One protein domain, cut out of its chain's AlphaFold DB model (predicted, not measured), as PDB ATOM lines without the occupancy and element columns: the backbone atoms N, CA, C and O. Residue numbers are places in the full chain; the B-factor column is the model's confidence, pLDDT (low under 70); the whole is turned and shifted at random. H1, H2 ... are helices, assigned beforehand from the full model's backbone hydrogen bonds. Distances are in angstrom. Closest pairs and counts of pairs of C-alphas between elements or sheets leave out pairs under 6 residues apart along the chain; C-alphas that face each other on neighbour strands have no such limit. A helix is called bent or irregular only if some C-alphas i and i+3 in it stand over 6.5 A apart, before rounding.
ATOM      1  N   ILE A   2     270.650  36.025 254.458       77.50
ATOM      2  CA  ILE A   2     271.643  36.277 255.529       77.50
ATOM      3  C   ILE A   2     273.074  35.863 255.125       77.50
ATOM      4  O   ILE A   2     274.006  36.629 255.329       77.50
ATOM      5  N   GLU A   3     273.256  34.701 254.490       77.44
ATOM      6  CA  GLU A   3     274.589  34.235 254.060       77.44
ATOM      7  C   GLU A   3     275.247  35.138 253.006       77.44
ATOM      8  O   GLU A   3     276.447  35.380 253.071       77.44
ATOM      9  N   VAL A   4     274.460  35.695 252.078       81.19
ATOM     10  CA  VAL A   4     274.953  36.638 251.055       81.19
ATOM     11  C   VAL A   4     275.492  37.908 251.719       81.19
ATOM     12  O   VAL A   4     276.605  38.328 251.427       81.19
ATOM     13  N   LEU A   5     274.763  38.447 252.702       84.81
ATOM     14  CA  LEU A   5     275.189  39.619 253.472       84.81
ATOM     15  C   LEU A   5     276.485  39.359 254.269       84.81
ATOM     16  O   LEU A   5     277.358  40.223 254.364       84.81
ATOM     17  N   ILE A   6     276.638  38.150 254.823       86.06
ATOM     18  CA  ILE A   6     277.864  37.731 255.520       86.06
ATOM     19  C   ILE A   6     279.046  37.661 254.542       86.06
ATOM     20  O   ILE A   6     280.131  38.142 254.863       86.06
ATOM     21  N   ILE A   7     278.854  37.121 253.341       88.19
ATOM     22  CA  ILE A   7     279.915  37.035 252.327       88.19
ATOM     23  C   ILE A   7     280.342  38.434 251.855       88.19
ATOM     24  O   ILE A   7     281.542  38.716 251.786       88.19
ATOM     25  N   ASP A   8     279.386  39.329 251.597       91.44
ATOM     26  CA  ASP A   8     279.669  40.700 251.157       91.44
ATOM     27  C   ASP A   8     280.417  41.501 252.230       91.44
ATOM     28  O   ASP A   8     281.414  42.163 251.930       91.44
ATOM     29  N   SER A   9     280.010  41.381 253.499       91.19
ATOM     30  CA  SER A   9     280.716  42.025 254.617       91.19
ATOM     31  C   SER A   9     282.152  41.518 254.779       91.19
ATOM     32  O   SER A   9     283.069  42.314 254.987       91.19
ATOM     33  N   GLN A  10     282.392  40.215 254.606       93.88
ATOM     34  CA  GLN A  10     283.744  39.654 254.635       93.88
ATOM     35  C   GLN A  10     284.596  40.138 253.461       93.88
ATOM     36  O   GLN A  10     285.783  40.421 253.637       93.88
ATOM     37  N   LYS A  11     284.015  40.238 252.259       94.56
ATOM     38  CA  LYS A  11     284.708  40.765 251.079       94.56
ATOM     39  C   LYS A  11     285.090  42.230 251.282       94.56
ATOM     40  O   LYS A  11     286.234  42.591 251.006       94.56
ATOM     41  N   LEU A  12     284.174  43.042 251.811       95.56
ATOM     42  CA  LEU A  12     284.428  44.443 252.140       95.56
ATOM     43  C   LEU A  12     285.536  44.583 253.188       95.56
ATOM     44  O   LEU A  12     286.472  45.347 252.974       95.56
ATOM     45  N   LEU A  13     285.483  43.806 254.274       95.88
ATOM     46  CA  LEU A  13     286.504  43.823 255.326       95.88
ATOM     47  C   LEU A  13     287.901  43.517 254.766       95.88
ATOM     48  O   LEU A  13     288.866  44.214 255.075       95.88
ATOM     49  N   ARG A  14     288.014  42.499 253.902       96.12
ATOM     50  CA  ARG A  14     289.285  42.176 253.235       96.12
ATOM     51  C   ARG A  14     289.772  43.333 252.367       96.12
ATOM     52  O   ARG A  14     290.951  43.662 252.419       96.12
ATOM     53  N   HIS A  15     288.878  43.957 251.601       96.50
ATOM     54  CA  HIS A  15     289.234  45.081 250.737       96.50
ATOM     55  C   HIS A  15     289.706  46.297 251.546       96.50
ATOM     56  O   HIS A  15     290.726  46.894 251.212       96.50
ATOM     57  N   LEU A  16     289.016  46.619 252.643       96.00
ATOM     58  CA  LEU A  16     289.395  47.704 253.549       96.00
ATOM     59  C   LEU A  16     290.778  47.478 254.160       96.00
ATOM     60  O   LEU A  16     291.583  48.402 254.175       96.00
ATOM     61  N   ASN A  17     291.086  46.256 254.603       95.81
ATOM     62  CA  ASN A  17     292.410  45.941 255.144       95.81
ATOM     63  C   ASN A  17     293.517  46.129 254.096       95.81
ATOM     64  O   ASN A  17     294.547  46.725 254.399       95.81
ATOM     65  N   ILE A  18     293.286  45.694 252.852       95.38
ATOM     66  CA  ILE A  18     294.238  45.896 251.749       95.38
ATOM     67  C   ILE A  18     294.472  47.392 251.498       95.38
ATOM     68  O   ILE A  18     295.618  47.823 251.367       95.38
ATOM     69  N   LEU A  19     293.406  48.195 251.446       93.12
ATOM     70  CA  LEU A  19     293.514  49.639 251.218       93.12
ATOM     71  C   LEU A  19     294.212  50.353 252.382       93.12
ATOM     72  O   LEU A  19     295.046  51.224 252.144       93.12
ATOM     73  N   LEU A  20     293.944  49.944 253.623       94.75
ATOM     74  CA  LEU A  20     294.592  50.492 254.816       94.75
ATOM     75  C   LEU A  20     296.106  50.223 254.819       94.75
ATOM     76  O   LEU A  20     296.907  51.111 255.114       94.75
ATOM     77  N   GLU A  21     296.525  49.014 254.437       94.00
ATOM     78  CA  GLU A  21     297.946  48.679 254.289       94.00
ATOM     79  C   GLU A  21     298.622  49.500 253.178       94.00
ATOM     80  O   GLU A  21     299.777  49.923 253.309       94.00
ATOM     81  N   GLN A  22     297.910  49.753 252.077       92.62
ATOM     82  CA  GLN A  22     298.405  50.584 250.979       92.62
ATOM     83  C   GLN A  22     298.511  52.060 251.367       92.62
ATOM     84  O   GLN A  22     299.489  52.713 250.992       92.62
ATOM     85  N   GLU A  23     297.562  52.579 252.146       93.69
ATOM     86  CA  GLU A  23     297.534  53.972 252.588       93.69
ATOM     87  C   GLU A  23     298.856  54.363 253.258       93.69
ATOM     88  O   GLU A  23     299.469  55.365 252.885       93.69
ATOM     89  N   ALA A  24     299.376  53.519 254.156       90.56
ATOM     90  CA  ALA A  24     300.632  53.766 254.864       90.56
ATOM     91  C   ALA A  24     301.834  53.994 253.922       90.56
ATOM     92  O   ALA A  24     302.764  54.739 254.246       90.56
ATOM     93  N   ARG A  25     301.820  53.382 252.730       90.38
ATOM     94  CA  ARG A  25     302.867  53.528 251.700       90.38
ATOM     95  C   ARG A  25     302.692  54.792 250.856       90.38
ATOM     96  O   ARG A  25     303.659  55.259 250.246       90.38
ATOM     97  N   CYS A  26     301.482  55.337 250.839       93.19
ATOM     98  CA  CYS A  26     301.073  56.489 250.045       93.19
ATOM     99  C   CYS A  26     300.931  57.774 250.877       93.19
ATOM    100  O   CYS A  26     300.582  58.814 250.328       93.19
ATOM    101  N   GLN A  27     301.252  57.758 252.171       95.12
ATOM    102  CA  GLN A  27     301.288  58.974 252.984       95.12
ATOM    103  C   GLN A  27     302.494  59.868 252.608       95.12
ATOM    104  O   GLN A  27     303.627  59.372 252.478       95.12
ATOM    105  N   PRO A  28     302.310  61.193 252.439       96.06
ATOM    106  CA  PRO A  28     303.426  62.114 252.260       96.06
ATOM    107  C   PRO A  28     304.289  62.192 253.528       96.06
ATOM    108  O   PRO A  28     303.838  61.963 254.652       96.06
ATOM    109  N   LYS A  29     305.576  62.524 253.376       95.50
ATOM    110  CA  LYS A  29     306.474  62.662 254.530       95.50
ATOM    111  C   LYS A  29     306.162  63.953 255.292       95.50
ATOM    112  O   LYS A  29     306.498  65.048 254.849       95.50
ATOM    113  N   VAL A  30     305.592  63.813 256.490       93.69
ATOM    114  CA  VAL A  30     305.162  64.936 257.349       93.69
ATOM    115  C   VAL A  30     306.286  65.946 257.620       93.69
ATOM    116  O   VAL A  30     306.039  67.146 257.697       93.69
ATOM    117  N   CYS A  31     307.535  65.496 257.768       93.19
ATOM    118  CA  CYS A  31     308.670  66.403 257.960       93.19
ATOM    119  C   CYS A  31     308.923  67.304 256.741       93.19
ATOM    120  O   CYS A  31     309.236  68.476 256.921       93.19
ATOM    121  N   GLY A  32     308.747  66.789 255.522       91.44
ATOM    122  CA  GLY A  32     308.900  67.564 254.292       91.44
ATOM    123  C   GLY A  32     307.785  68.589 254.112       91.44
ATOM    124  O   GLY A  32     308.064  69.743 253.798       91.44
ATOM    125  N   LEU A  33     306.537  68.207 254.400       92.25
ATOM    126  CA  LEU A  33     305.404  69.138 254.332       92.25
ATOM    127  C   LEU A  33     305.515  70.265 255.369       92.25
ATOM    128  O   LEU A  33     305.288  71.422 255.027       92.25
ATOM    129  N   ARG A  34     305.986  69.973 256.589       93.75
ATOM    130  CA  ARG A  34     306.245  71.001 257.617       93.75
ATOM    131  C   ARG A  34     307.254  72.069 257.174       93.75
ATOM    132  O   ARG A  34     307.165  73.219 257.604       93.75
ATOM    133  N   LEU A  35     308.212  71.726 256.308       91.00
ATOM    134  CA  LEU A  35     309.147  72.712 255.746       91.00
ATOM    135  C   LEU A  35     308.457  73.678 254.778       91.00
ATOM    136  O   LEU A  35     308.839  74.842 254.713       91.00
ATOM    137  N   ILE A  36     307.453  73.201 254.043       92.69
ATOM    138  CA  ILE A  36     306.646  74.010 253.120       92.69
ATOM    139  C   ILE A  36     305.660  74.878 253.909       92.69
ATOM    140  O   ILE A  36     305.480  76.051 253.593       92.69
ATOM    141  N   GLU A  37     305.074  74.328 254.970       91.88
ATOM    142  CA  GLU A  37     304.151  75.032 255.864       91.88
ATOM    143  C   GLU A  37     304.830  76.181 256.625       91.88
ATOM    144  O   GLU A  37     304.299  77.283 256.708       91.88
ATOM    145  N   SER A  38     306.053  75.960 257.114       90.44
ATOM    146  CA  SER A  38     306.833  76.978 257.835       90.44
ATOM    147  C   SER A  38     307.584  77.962 256.928       90.44
ATOM    148  O   SER A  38     308.186  78.931 257.410       90.44
ATOM    149  N   ALA A  39     307.596  77.738 255.612       88.75
ATOM    150  CA  ALA A  39     308.301  78.600 254.682       88.75
ATOM    151  C   ALA A  39     307.582  79.941 254.504       88.75
ATOM    152  O   ALA A  39     306.420  80.017 254.116       88.75
ATOM    153  N   ARG A  40     308.325  81.032 254.716       82.19
ATOM    154  CA  ARG A  40     307.845  82.376 254.384       82.19
ATOM    155  C   ARG A  40     307.720  82.564 252.871       82.19
ATOM    156  O   ARG A  40     308.610  82.152 252.120       82.19
ATOM    157  N   ASP A  41     306.658  83.251 252.471       77.44
ATOM    158  CA  ASP A  41     306.311  83.526 251.080       77.44
ATOM    159  C   ASP A  41     307.115  84.717 250.530       77.44
ATOM    160  O   ASP A  41     306.714  85.877 250.605       77.44
ATOM    161  N   HIS A  42     308.331  84.427 250.069       78.44
ATOM    162  CA  HIS A  42     309.237  85.406 249.456       78.44
ATOM    163  C   HIS A  42     309.630  85.004 248.023       78.44
ATOM    164  O   HIS A  42     310.616  85.499 247.487       78.44
ATOM    165  N   GLY A  43     308.929  84.027 247.430       73.12
ATOM    166  CA  GLY A  43     309.171  83.535 246.065       73.12
ATOM    167  C   GLY A  43     310.436  82.687 245.845       73.12
ATOM    168  O   GLY A  43     310.614  82.132 244.764       73.12
ATOM    169  N   LEU A  44     311.314  82.539 246.844       77.94
ATOM    170  CA  LEU A  44     312.588  81.807 246.710       77.94
ATOM    171  C   LEU A  44     312.496  80.301 247.002       77.94
ATOM    172  O   LEU A  44     313.370  79.533 246.604       77.94
ATOM    173  N   ARG A  45     311.456  79.865 247.715       86.06
ATOM    174  CA  ARG A  45     311.244  78.472 248.131       86.06
ATOM    175  C   ARG A  45     309.764  78.126 248.084       86.06
ATOM    176  O   ARG A  45     308.928  79.023 248.132       86.06
ATOM    177  N   MET A  46     309.463  76.834 248.011       92.69
ATOM    178  CA  MET A  46     308.094  76.346 248.163       92.69
ATOM    179  C   MET A  46     307.513  76.774 249.510       92.69
ATOM    180  O   MET A  46     308.167  76.612 250.538       92.69
ATOM    181  N   ALA A  47     306.290  77.298 249.471       93.31
ATOM    182  CA  ALA A  47     305.488  77.692 250.622       93.31
ATOM    183  C   ALA A  47     304.078  77.104 250.481       93.31
ATOM    184  O   ALA A  47     303.644  76.833 249.356       93.31
ATOM    185  N   ALA A  48     303.363  76.929 251.597       93.50
ATOM    186  CA  ALA A  48     302.022  76.331 251.605       93.50
ATOM    187  C   ALA A  48     301.065  77.016 250.620       93.50
ATOM    188  O   ALA A  48     300.467  76.345 249.788       93.50
ATOM    189  N   ARG A  49     301.048  78.354 250.600       93.88
ATOM    190  CA  ARG A  49     300.206  79.138 249.680       93.88
ATOM    191  C   ARG A  49     300.413  78.795 248.205       93.88
ATOM    192  O   ARG A  49     299.452  78.789 247.446       93.88
ATOM    193  N   LEU A  50     301.653  78.526 247.791       93.88
ATOM    194  CA  LEU A  50     301.956  78.160 246.405       93.88
ATOM    195  C   LEU A  50     301.436  76.757 246.083       93.88
ATOM    196  O   LEU A  50     300.901  76.535 245.003       93.88
ATOM    197  N   ARG A  51     301.572  75.820 247.029       95.00
ATOM    198  CA  ARG A  51     300.999  74.476 246.903       95.00
ATOM    199  C   ARG A  51     299.475  74.548 246.820       95.00
ATOM    200  O   ARG A  51     298.906  73.901 245.952       95.00
ATOM    201  N   ASP A  52     298.831  75.336 247.675       95.81
ATOM    202  CA  ASP A  52     297.369  75.454 247.694       95.81
ATOM    203  C   ASP A  52     296.843  76.089 246.408       95.81
ATOM    204  O   ASP A  52     295.903  75.570 245.816       95.81
ATOM    205  N   PHE A  53     297.515  77.130 245.906       93.56
ATOM    206  CA  PHE A  53     297.192  77.719 244.607       93.56
ATOM    207  C   PHE A  53     297.218  76.681 243.474       93.56
ATOM    208  O   PHE A  53     296.306  76.644 242.652       93.56
ATOM    209  N   GLU A  54     298.224  75.803 243.439       93.38
ATOM    210  CA  GLU A  54     298.247  74.731 242.440       93.38
ATOM    211  C   GLU A  54     297.148  73.695 242.621       93.38
ATOM    212  O   GLU A  54     296.640  73.174 241.631       93.38
ATOM    213  N   VAL A  55     296.808  73.344 243.861       96.19
ATOM    214  CA  VAL A  55     295.744  72.371 244.132       96.19
ATOM    215  C   VAL A  55     294.396  72.904 243.645       96.19
ATOM    216  O   VAL A  55     293.668  72.165 242.985       96.19
ATOM    217  N   GLU A  56     294.109  74.184 243.872       95.19
ATOM    218  CA  GLU A  56     292.907  74.856 243.358       95.19
ATOM    219  C   GLU A  56     292.878  74.909 241.818       95.19
ATOM    220  O   GLU A  56     291.851  74.630 241.191       95.19
ATOM    221  N   ASP A  57     294.017  75.189 241.172       91.38
ATOM    222  CA  ASP A  57     294.110  75.160 239.706       91.38
ATOM    223  C   ASP A  57     293.854  73.745 239.149       91.38
ATOM    224  O   ASP A  57     293.131  73.567 238.166       91.38
ATOM    225  N   ARG A  58     294.370  72.697 239.811       91.88
ATOM    226  CA  ARG A  58     294.081  71.305 239.421       91.88
ATOM    227  C   ARG A  58     292.619  70.928 239.639       91.88
ATOM    228  O   ARG A  58     292.057  70.247 238.783       91.88
ATOM    229  N   LEU A  59     291.999  71.374 240.732       93.81
ATOM    230  CA  LEU A  59     290.572  71.159 240.971       93.81
ATOM    231  C   LEU A  59     289.733  71.763 239.836       93.81
ATOM    232  O   LEU A  59     288.835  71.104 239.312       93.81
ATOM    233  N   SER A  60     290.096  72.968 239.391       93.00
ATOM    234  CA  SER A  60     289.436  73.650 238.275       93.00
ATOM    235  C   SER A  60     289.526  72.848 236.971       93.00
ATOM    236  O   SER A  60     288.546  72.747 236.236       93.00
ATOM    237  N   LEU A  61     290.672  72.215 236.687       92.12
ATOM    238  CA  LEU A  61     290.823  71.337 235.519       92.12
ATOM    239  C   LEU A  61     289.958  70.074 235.622       92.12
ATOM    240  O   LEU A  61     289.345  69.679 234.635       92.12
ATOM    241  N   ILE A  62     289.882  69.446 236.795       92.12
ATOM    242  CA  ILE A  62     289.048  68.249 237.006       92.12
ATOM    243  C   ILE A  62     287.581  68.555 236.748       92.12
ATOM    244  O   ILE A  62     286.913  67.806 236.037       92.12
ATOM    245  N   GLN A  63     287.109  69.689 237.261       93.44
ATOM    246  CA  GLN A  63     285.753  70.172 237.024       93.44
ATOM    247  C   GLN A  63     285.524  70.501 235.544       93.44
ATOM    248  O   GLN A  63     284.506  70.105 234.983       93.44
ATOM    249  N   LEU A  64     286.483  71.171 234.895       91.62
ATOM    250  CA  LEU A  64     286.402  71.536 233.479       91.62
ATOM    251  C   LEU A  64     286.275  70.314 232.559       91.62
ATOM    252  O   LEU A  64     285.526  70.355 231.586       91.62
ATOM    253  N   PHE A  65     287.017  69.244 232.845       91.56
ATOM    254  CA  PHE A  65     287.018  68.027 232.030       91.56
ATOM    255  C   PHE A  65     285.993  66.976 232.477       91.56
ATOM    256  O   PHE A  65     285.851  65.955 231.801       91.56
ATOM    257  N   GLY A  66     285.285  67.205 233.589       92.81
ATOM    258  CA  GLY A  66     284.330  66.246 234.146       92.81
ATOM    259  C   GLY A  66     284.979  64.896 234.453       92.81
ATOM    260  O   GLY A  66     284.466  63.861 234.020       92.81
ATOM    261  N   PHE A  67     286.153  64.923 235.085       94.31
ATOM    262  CA  PHE A  67     286.855  63.720 235.544       94.31
ATOM    263  C   PHE A  67     286.235  63.172 236.830       94.31
ATOM    264  O   PHE A  67     285.594  63.907 237.587       94.31
ATOM    265  N   ASP A  68     286.442  61.882 237.070       94.12
ATOM    266  CA  ASP A  68     285.942  61.187 238.242       94.12
ATOM    267  C   ASP A  68     286.530  61.765 239.528       94.12
ATOM    268  O   ASP A  68     287.662  62.260 239.596       94.12
ATOM    269  N   THR A  69     285.735  61.686 240.594       92.12
ATOM    270  CA  THR A  69     286.092  62.281 241.890       92.12
ATOM    271  C   THR A  69     287.378  61.710 242.483       92.12
ATOM    272  O   THR A  69     288.038  62.412 243.243       92.12
ATOM    273  N   GLU A  70     287.770  60.489 242.109       94.44
ATOM    274  CA  GLU A  70     288.997  59.824 242.564       94.44
ATOM    275  C   GLU A  70     290.271  60.410 241.925       94.44
ATOM    276  O   GLU A  70     291.355  60.357 242.514       94.44
ATOM    277  N   THR A  71     290.145  61.061 240.765       96.50
ATOM    278  CA  THR A  71     291.263  61.662 240.024       96.50
ATOM    279  C   THR A  71     291.902  62.820 240.797       96.50
ATOM    280  O   THR A  71     293.127  62.969 240.816       96.50
ATOM    281  N   PHE A  72     291.096  63.623 241.501       97.00
ATOM    282  CA  PHE A  72     291.578  64.756 242.301       97.00
ATOM    283  C   PHE A  72     292.444  64.352 243.497       97.00
ATOM    284  O   PHE A  72     293.598  64.792 243.559       97.00
ATOM    285  N   PRO A  73     291.958  63.526 244.444       96.81
ATOM    286  CA  PRO A  73     292.752  63.124 245.594       96.81
ATOM    287  C   PRO A  73     294.003  62.350 245.171       96.81
ATOM    288  O   PRO A  73     295.038  62.513 245.814       96.81
ATOM    289  N   LEU A  74     293.965  61.588 244.069       97.38
ATOM    290  CA  LEU A  74     295.166  60.946 243.532       97.38
ATOM    291  C   LEU A  74     296.199  61.977 243.046       97.38
ATOM    292  O   LEU A  74     297.374  61.881 243.409       97.38
ATOM    293  N   ALA A  75     295.782  62.994 242.286       97.69
ATOM    294  CA  ALA A  75     296.674  64.061 241.826       97.69
ATOM    295  C   ALA A  75     297.321  64.821 242.998       97.69
ATOM    296  O   ALA A  75     298.533  65.060 242.991       97.69
ATOM    297  N   VAL A  76     296.530  65.157 244.024       97.94
ATOM    298  CA  VAL A  76     297.013  65.823 245.244       97.94
ATOM    299  C   VAL A  76     297.955  64.910 246.033       97.94
ATOM    300  O   VAL A  76     299.019  65.358 246.462       97.94
ATOM    301  N   ASN A  77     297.633  63.619 246.166       97.75
ATOM    302  CA  ASN A  77     298.491  62.646 246.843       97.75
ATOM    303  C   ASN A  77     299.873  62.547 246.183       97.75
ATOM    304  O   ASN A  77     300.895  62.577 246.876       97.75
ATOM    305  N   LEU A  78     299.917  62.459 244.850       98.12
ATOM    306  CA  LEU A  78     301.165  62.431 244.087       98.12
ATOM    307  C   LEU A  78     301.979  63.714 244.304       98.12
ATOM    308  O   LEU A  78     303.175  63.633 244.605       98.12
ATOM    309  N   LEU A  79     301.329  64.880 244.231       97.88
ATOM    310  CA  LEU A  79     301.971  66.177 244.450       97.88
ATOM    311  C   LEU A  79     302.577  66.278 245.855       97.88
ATOM    312  O   LEU A  79     303.764  66.575 245.992       97.88
ATOM    313  N   ASP A  80     301.802  65.991 246.899       97.69
ATOM    314  CA  ASP A  80     302.258  66.136 248.283       97.69
ATOM    315  C   ASP A  80     303.373  65.140 248.618       97.69
ATOM    316  O   ASP A  80     304.353  65.486 249.284       97.69
ATOM    317  N   ARG A  81     303.297  63.903 248.107       97.75
ATOM    318  CA  ARG A  81     304.386  62.925 248.255       97.75
ATOM    319  C   ARG A  81     305.658  63.404 247.573       97.75
ATOM    320  O   ARG A  81     306.729  63.281 248.173       97.75
ATOM    321  N   PHE A  82     305.550  63.960 246.369       97.81
ATOM    322  CA  PHE A  82     306.689  64.497 245.635       97.81
ATOM    323  C   PHE A  82     307.325  65.679 246.377       97.81
ATOM    324  O   PHE A  82     308.516  65.655 246.692       97.81
ATOM    325  N   LEU A  83     306.519  66.676 246.747       96.75
ATOM    326  CA  LEU A  83     306.963  67.863 247.480       96.75
ATOM    327  C   LEU A  83     307.554  67.522 248.855       96.75
ATOM    328  O   LEU A  83     308.501  68.166 249.299       96.75
ATOM    329  N   SER A  84     307.056  66.472 249.510       96.62
ATOM    330  CA  SER A  84     307.580  66.032 250.806       96.62
ATOM    331  C   SER A  84     308.993  65.434 250.750       96.62
ATOM    332  O   SER A  84     309.649  65.314 251.787       96.62
ATOM    333  N   LYS A  85     309.473  65.041 249.563       95.38
ATOM    334  CA  LYS A  85     310.787  64.402 249.364       95.38
ATOM    335  C   LYS A  85     311.740  65.237 248.510       95.38
ATOM    336  O   LYS A  85     312.950  65.036 248.587       95.38
ATOM    337  N   THR A  86     311.213  66.180 247.735       94.81
ATOM    338  CA  THR A  86     311.970  66.914 246.721       94.81
ATOM    339  C   THR A  86     311.949  68.412 246.996       94.81
ATOM    340  O   THR A  86     310.897  69.024 247.174       94.81
ATOM    341  N   LYS A  87     313.126  69.044 246.963       92.12
ATOM    342  CA  LYS A  87     313.244  70.507 247.029       92.12
ATOM    343  C   LYS A  87     312.923  71.117 245.667       92.12
ATOM    344  O   LYS A  87     313.798  71.255 244.816       92.12
ATOM    345  N   VAL A  88     311.663  71.485 245.471       93.56
ATOM    346  CA  VAL A  88     311.186  72.145 244.250       93.56
ATOM    347  C   VAL A  88     311.378  73.659 244.364       93.56
ATOM    348  O   VAL A  88     311.179  74.244 245.426       93.56
ATOM    349  N   GLN A  89     311.781  74.312 243.273       91.69
ATOM    350  CA  GLN A  89     311.709  75.773 243.172       91.69
ATOM    351  C   GLN A  89     310.317  76.175 242.668       91.69
ATOM    352  O   GLN A  89     309.832  75.520 241.742       91.69
ATOM    353  N   PRO A  90     309.711  77.271 243.164       92.00
ATOM    354  CA  PRO A  90     308.383  77.722 242.733       92.00
ATOM    355  C   PRO A  90     308.183  77.775 241.211       92.00
ATOM    356  O   PRO A  90     307.146  77.369 240.706       92.00
ATOM    357  N   LYS A  91     309.215  78.159 240.448       91.50
ATOM    358  CA  LYS A  91     309.172  78.208 238.973       91.50
ATOM    359  C   LYS A  91     308.893  76.864 238.278       91.50
ATOM    360  O   LYS A  91     308.556  76.849 237.100       91.50
ATOM    361  N   HIS A  92     309.099  75.739 238.961       93.94
ATOM    362  CA  HIS A  92     308.856  74.394 238.428       93.94
ATOM    363  C   HIS A  92     307.538  73.796 238.916       93.94
ATOM    364  O   HIS A  92     307.141  72.735 238.438       93.94
ATOM    365  N   LEU A  93     306.868  74.470 239.851       94.44
ATOM    366  CA  LEU A  93     305.739  73.925 240.579       94.44
ATOM    367  C   LEU A  93     304.575  73.552 239.650       94.44
ATOM    368  O   LEU A  93     304.124  72.414 239.715       94.44
ATOM    369  N   GLY A  94     304.164  74.414 238.720       94.88
ATOM    370  CA  GLY A  94     303.089  74.039 237.798       94.88
ATOM    371  C   GLY A  94     303.438  72.895 236.849       94.88
ATOM    372  O   GLY A  94     302.559  72.127 236.473       94.88
ATOM    373  N   CYS A  95     304.717  72.703 236.496       96.25
ATOM    374  CA  CYS A  95     305.129  71.537 235.703       96.25
ATOM    375  C   CYS A  95     305.017  70.249 236.526       96.25
ATOM    376  O   CYS A  95     304.497  69.248 236.035       96.25
ATOM    377  N   VAL A  96     305.445  70.289 237.793       97.31
ATOM    378  CA  VAL A  96     305.273  69.185 238.750       97.31
ATOM    379  C   VAL A  96     303.788  68.882 238.950       97.31
ATOM    380  O   VAL A  96     303.369  67.739 238.790       97.31
ATOM    381  N   GLY A  97     302.989  69.906 239.249       96.50
ATOM    382  CA  GLY A  97     301.564  69.773 239.524       96.50
ATOM    383  C   GLY A  97     300.778  69.253 238.321       96.50
ATOM    384  O   GLY A  97     299.989  68.322 238.479       96.50
ATOM    385  N   LEU A  98     301.033  69.772 237.113       96.31
ATOM    386  CA  LEU A  98     300.367  69.275 235.909       96.31
ATOM    387  C   LEU A  98     300.805  67.844 235.563       96.31
ATOM    388  O   LEU A  98     299.994  67.063 235.076       96.31
ATOM    389  N   SER A  99     302.056  67.474 235.852       97.19
ATOM    390  CA  SER A  99     302.522  66.090 235.678       97.19
ATOM    391  C   SER A  99     301.827  65.135 236.648       97.19
ATOM    392  O   SER A  99     301.365  64.082 236.224       97.19
ATOM    393  N   CYS A 100     301.684  65.512 237.924       97.94
ATOM    394  CA  CYS A 100     300.945  64.721 238.915       97.94
ATOM    395  C   CYS A 100     299.477  64.542 238.509       97.94
ATOM    396  O   CYS A 100     298.948  63.437 238.568       97.94
ATOM    397  N   PHE A 101     298.839  65.613 238.032       96.19
ATOM    398  CA  PHE A 101     297.481  65.567 237.494       96.19
ATOM    399  C   PHE A 101     297.359  64.653 236.272       96.19
ATOM    400  O   PHE A 101     296.465  63.817 236.217       96.19
ATOM    401  N   HIS A 102     298.272  64.762 235.305       95.62
ATOM    402  CA  HIS A 102     298.231  63.929 234.106       95.62
ATOM    403  C   HIS A 102     298.479  62.445 234.417       95.62
ATOM    404  O   HIS A 102     297.843  61.584 233.814       95.62
ATOM    405  N   LEU A 103     299.355  62.137 235.381       96.69
ATOM    406  CA  LEU A 103     299.547  60.776 235.888       96.69
ATOM    407  C   LEU A 103     298.293  60.242 236.591       96.69
ATOM    408  O   LEU A 103     297.950  59.080 236.386       96.69
ATOM    409  N   ALA A 104     297.605  61.076 237.377       96.56
ATOM    410  CA  ALA A 104     296.345  60.694 238.004       96.56
ATOM    411  C   ALA A 104     295.291  60.357 236.946       96.56
ATOM    412  O   ALA A 104     294.786  59.245 236.954       96.56
ATOM    413  N   VAL A 105     295.081  61.241 235.963       95.69
ATOM    414  CA  VAL A 105     294.148  61.004 234.848       95.69
ATOM    415  C   VAL A 105     294.478  59.714 234.096       95.69
ATOM    416  O   VAL A 105     293.590  58.912 233.860       95.69
ATOM    417  N   LYS A 106     295.753  59.451 233.779       94.75
ATOM    418  CA  LYS A 106     296.168  58.183 233.144       94.75
ATOM    419  C   LYS A 106     295.868  56.935 233.980       94.75
ATOM    420  O   LYS A 106     295.874  55.840 233.429       94.75
ATOM    421  N   SER A 107     295.716  57.090 235.293       94.50
ATOM    422  CA  SER A 107     295.511  55.982 236.229       94.50
ATOM    423  C   SER A 107     294.036  55.725 236.526       94.50
ATOM    424  O   SER A 107     293.694  54.595 236.858       94.50
ATOM    425  N   THR A 108     293.188  56.751 236.444       95.12
ATOM    426  CA  THR A 108     291.774  56.690 236.852       95.12
ATOM    427  C   THR A 108     290.799  56.846 235.690       95.12
ATOM    428  O   THR A 108     289.707  56.301 235.750       95.12
ATOM    429  N   GLU A 109     291.176  57.547 234.620       93.06
ATOM    430  CA  GLU A 109     290.295  57.825 233.486       93.06
ATOM    431  C   GLU A 109     290.648  56.916 232.304       93.06
ATOM    432  O   GLU A 109     291.638  57.131 231.595       93.06
ATOM    433  N   GLU A 110     289.820  55.903 232.058       85.75
ATOM    434  CA  GLU A 110     289.987  55.024 230.900       85.75
ATOM    435  C   GLU A 110     289.821  55.812 229.585       85.75
ATOM    436  O   GLU A 110     288.882  56.587 229.409       85.75
ATOM    437  N   GLU A 111     290.767  55.636 228.655       75.31
ATOM    438  CA  GLU A 111     290.736  56.158 227.275       75.31
ATOM    439  C   GLU A 111     290.594  57.690 227.103       75.31
ATOM    440  O   GLU A 111     290.460  58.185 225.978       75.31
ATOM    441  N   ARG A 112     290.702  58.491 228.172       78.12
ATOM    442  CA  ARG A 112     290.606  59.956 228.068       78.12
ATOM    443  C   ARG A 112     291.938  60.592 227.669       78.12
ATOM    444  O   ARG A 112     292.907  60.620 228.427       78.12
ATOM    445  N   HIS A 113     291.974  61.191 226.480       78.81
ATOM    446  CA  HIS A 113     293.124  61.968 226.020       78.81
ATOM    447  C   HIS A 113     293.012  63.444 226.432       78.81
ATOM    448  O   HIS A 113     292.161  64.183 225.933       78.81
ATOM    449  N   ILE A 114     293.932  63.914 227.279       87.44
ATOM    450  CA  ILE A 114     294.020  65.336 227.632       87.44
ATOM    451  C   ILE A 114     294.719  66.113 226.504       87.44
ATOM    452  O   ILE A 114     295.856  65.784 226.147       87.44
ATOM    453  N   PRO A 115     294.134  67.203 225.974       91.06
ATOM    454  CA  PRO A 115     294.826  68.090 225.042       91.06
ATOM    455  C   PRO A 115     295.887  68.932 225.779       91.06
ATOM    456  O   PRO A 115     295.689  70.118 226.046       91.06
ATOM    457  N   LEU A 116     297.037  68.327 226.105       90.88
ATOM    458  CA  LEU A 116     298.090  68.922 226.948       90.88
ATOM    459  C   LEU A 116     298.564  70.299 226.465       90.88
ATOM    460  O   LEU A 116     298.798  71.181 227.284       90.88
ATOM    461  N   ALA A 117     298.676  70.511 225.149       90.56
ATOM    462  CA  ALA A 117     299.050  71.814 224.588       90.56
ATOM    463  C   ALA A 117     298.063  72.920 224.998       90.56
ATOM    464  O   ALA A 117     298.467  74.033 225.330       90.56
ATOM    465  N   THR A 118     296.769  72.605 224.978       89.19
ATOM    466  CA  THR A 118     295.699  73.526 225.358       89.19
ATOM    467  C   THR A 118     295.696  73.746 226.863       89.19
ATOM    468  O   THR A 118     295.636  74.890 227.297       89.19
ATOM    469  N   VAL A 119     295.846  72.681 227.657       91.31
ATOM    470  CA  VAL A 119     295.892  72.793 229.123       91.31
ATOM    471  C   VAL A 119     297.058  73.666 229.576       91.31
ATOM    472  O   VAL A 119     296.833  74.611 230.320       91.31
ATOM    473  N   ILE A 120     298.272  73.433 229.060       92.50
ATOM    474  CA  ILE A 120     299.465  74.244 229.374       92.50
ATOM    475  C   ILE A 120     299.225  75.732 229.070       92.50
ATOM    476  O   ILE A 120     299.640  76.599 229.840       92.50
ATOM    477  N   ARG A 121     298.530  76.036 227.965       88.75
ATOM    478  CA  ARG A 121     298.164  77.412 227.601       88.75
ATOM    479  C   ARG A 121     297.137  78.018 228.557       88.75
ATOM    480  O   ARG A 121     297.286  79.186 228.902       88.75
ATOM    481  N   ILE A 122     296.124  77.251 228.972       86.88
ATOM    482  CA  ILE A 122     295.074  77.704 229.901       86.88
ATOM    483  C   ILE A 122     295.675  78.047 231.264       86.88
ATOM    484  O   ILE A 122     295.426  79.135 231.771       86.88
ATOM    485  N   ILE A 123     296.534  77.180 231.805       85.31
ATOM    486  CA  ILE A 123     297.187  77.407 233.105       85.31
ATOM    487  C   ILE A 123     298.300  78.469 233.045       85.31
ATOM    488  O   ILE A 123     298.978  78.705 234.039       85.31
ATOM    489  N   GLN A 124     298.553  79.063 231.871       85.75
ATOM    490  CA  GLN A 124     299.546  80.119 231.621       85.75
ATOM    491  C   GLN A 124     300.980  79.812 232.091       85.75
ATOM    492  O   GLN A 124     301.770  80.714 232.386       85.75
ATOM    493  N   HIS A 125     301.360  78.535 232.120       84.75
ATOM    494  CA  HIS A 125     302.693  78.126 232.542       84.75
ATOM    495  C   HIS A 125     303.705  78.121 231.389       84.75
ATOM    496  O   HIS A 125     303.384  77.859 230.232       84.75
ATOM    497  N   ARG A 126     304.978  78.379 231.716       86.88
ATOM    498  CA  ARG A 126     306.084  78.480 230.745       86.88
ATOM    499  C   ARG A 126     306.905  77.187 230.647       86.88
ATOM    500  O   ARG A 126     308.112  77.210 230.868       86.88
ATOM    501  N   PHE A 127     306.262  76.062 230.341       93.62
ATOM    502  CA  PHE A 127     306.947  74.793 230.059       93.62
ATOM    503  C   PHE A 127     306.322  74.080 228.858       93.62
ATOM    504  O   PHE A 127     305.188  74.349 228.475       93.62
ATOM    505  N   THR A 128     307.077  73.179 228.235       95.06
ATOM    506  CA  THR A 128     306.638  72.441 227.044       95.06
ATOM    507  C   THR A 128     306.049  71.077 227.403       95.06
ATOM    508  O   THR A 128     306.273  70.546 228.490       95.06
ATOM    509  N   ILE A 129     305.357  70.438 226.453       95.50
ATOM    510  CA  ILE A 129     304.927  69.033 226.599       95.50
ATOM    511  C   ILE A 129     306.133  68.115 226.853       95.50
ATOM    512  O   ILE A 129     306.031  67.154 227.612       95.50
ATOM    513  N   SER A 130     307.289  68.415 226.254       96.56
ATOM    514  CA  SER A 130     308.524  67.664 226.488       96.56
ATOM    515  C   SER A 130     309.002  67.782 227.934       96.56
ATOM    516  O   SER A 130     309.452  66.790 228.501       96.56
ATOM    517  N   ASP A 131     308.881  68.962 228.545       96.56
ATOM    518  CA  ASP A 131     309.229  69.167 229.956       96.56
ATOM    519  C   ASP A 131     308.272  68.411 230.874       96.56
ATOM    520  O   ASP A 131     308.733  67.717 231.776       96.56
ATOM    521  N   LEU A 132     306.969  68.449 230.578       96.31
ATOM    522  CA  LEU A 132     305.964  67.658 231.289       96.31
ATOM    523  C   LEU A 132     306.286  66.162 231.220       96.31
ATOM    524  O   LEU A 132     306.381  65.511 232.250       96.31
ATOM    525  N   ARG A 133     306.558  65.614 230.028       95.88
ATOM    526  CA  ARG A 133     306.907  64.189 229.868       95.88
ATOM    527  C   ARG A 133     308.188  63.797 230.604       95.88
ATOM    528  O   ARG A 133     308.323  62.653 231.030       95.88
ATOM    529  N   ARG A 134     309.163  64.706 230.720       97.69
ATOM    530  CA  ARG A 134     310.356  64.479 231.551       97.69
ATOM    531  C   ARG A 134     309.991  64.494 233.029       97.69
ATOM    532  O   ARG A 134     310.453  63.629 233.758       97.69
ATOM    533  N   MET A 135     309.156  65.439 233.451       97.94
ATOM    534  CA  MET A 135     308.712  65.560 234.834       97.94
ATOM    535  C   MET A 135     307.861  64.366 235.279       97.94
ATOM    536  O   MET A 135     308.075  63.868 236.375       97.94
ATOM    537  N   GLU A 136     306.999  63.812 234.421       97.00
ATOM    538  CA  GLU A 136     306.282  62.556 234.698       97.00
ATOM    539  C   GLU A 136     307.240  61.418 235.079       97.00
ATOM    540  O   GLU A 136     306.993  60.701 236.042       97.00
ATOM    541  N   LYS A 137     308.371  61.291 234.371       97.38
ATOM    542  CA  LYS A 137     309.406  60.288 234.678       97.38
ATOM    543  C   LYS A 137     310.180  60.574 235.966       97.38
ATOM    544  O   LYS A 137     310.838  59.678 236.464       97.38
ATOM    545  N   ILE A 138     310.183  61.822 236.436       97.56
ATOM    546  CA  ILE A 138     310.821  62.220 237.699       97.56
ATOM    547  C   ILE A 138     309.863  61.979 238.877       97.56
ATOM    548  O   ILE A 138     310.316  61.745 239.994       97.56
ATOM    549  N   VAL A 139     308.550  62.081 238.641       97.00
ATOM    550  CA  VAL A 139     307.510  61.857 239.655       97.00
ATOM    551  C   VAL A 139     307.300  60.365 239.945       97.00
ATOM    552  O   VAL A 139     307.057  60.024 241.104       97.00
ATOM    553  N   LEU A 140     307.379  59.507 238.920       92.88
ATOM    554  CA  LEU A 140     307.304  58.040 239.034       92.88
ATOM    555  C   LEU A 140     308.579  57.439 239.641       92.88
ATOM    556  O   LEU A 140     308.433  56.560 240.521       92.88
TER     557      LEU A 140
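What this domain is: This is residues 2 to 140 of the 140 residues of the protein "Cyclin-G1" of Fukomys damarensis (UniProt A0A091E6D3). A long helix, H1, sticks out with residues 2 to 25 as an arm from a compact body made of six shorter helices. In the body H3, H4 and H5 form an up-and-down bundle with H4 nearest the middle; H7 packs crosswise on H5, and the short H2 and H6 lie at opposite ends of the body. The printed part has 139 residues, with seven named helices in the order H1 to H7 and no named strand, and its class is all helix. The whole is only just loose, close to compact, with a radius of gyration of the C-alphas of 17.6 A, and it spans 61 by 36 by 24 A, the arm making the length.

How they stand to each other: H1, residues 2 to 26, is close to but not clearly touching H4, residues 71 to 83; their closest C-alphas, of Cys 26 and Asn 77, are 7.4 A apart. H4 and H5, residues 90 to 108, each touch three other helices and are the hub. These two form a helical hairpin at a steep tilt of 42 degrees, opposite ways, with the closest C-alphas, of Ala 75 and Phe 101, 4.7 A apart. H3, residues 48 to 65, forms another helical hairpin with H4 at a shallow tilt of 27 degrees; the closest C-alphas, of Leu 59 and Phe 72, are 6.6 A apart. H3 also touches H5, closest at the C-alphas of Glu 54 and Gly 97, 6.6 A apart. H7, residues 129 to 139, touches H5 about perpendicular, at 79 degrees, with the C-alphas of Ser 99 and Glu 136 closest at 5.3 A. H2, residues 30 to 37, only just touches H4, with 3 pairs of C-alphas within 8 A, the closest being those of Gly 32 and Leu 83 at 7.1 A. H6, residues 116 to 122, and H5 are near each other. In H3, H4 and H6 every O i to N i+4 pair is within hydrogen-bond range; the counts are 19 of 21 in H1, 3 of 4 in H2, 13 of 15 in H5 and 6 of 7 in H7.

Where its parts are: H1 begins at C-alpha 2, (271.643, 36.277, 255.529), and is 36.1 A long from first to last C-alpha. H3 measures 26.0 A and H4 18.5 A. H5 measures 27.4 A and is irregular, with C-alphas 91 and 94 7.5 A apart. H7 measures 15.1 A and ends at C-alpha 139, (307.510, 61.857, 239.655).

The domain as a whole: The C-alphas of Ile 2 and His 42, 62.2 A apart, are the two farthest apart. The printed part has no cut, no link is long, and no printed residue is under 70 in pLDDT.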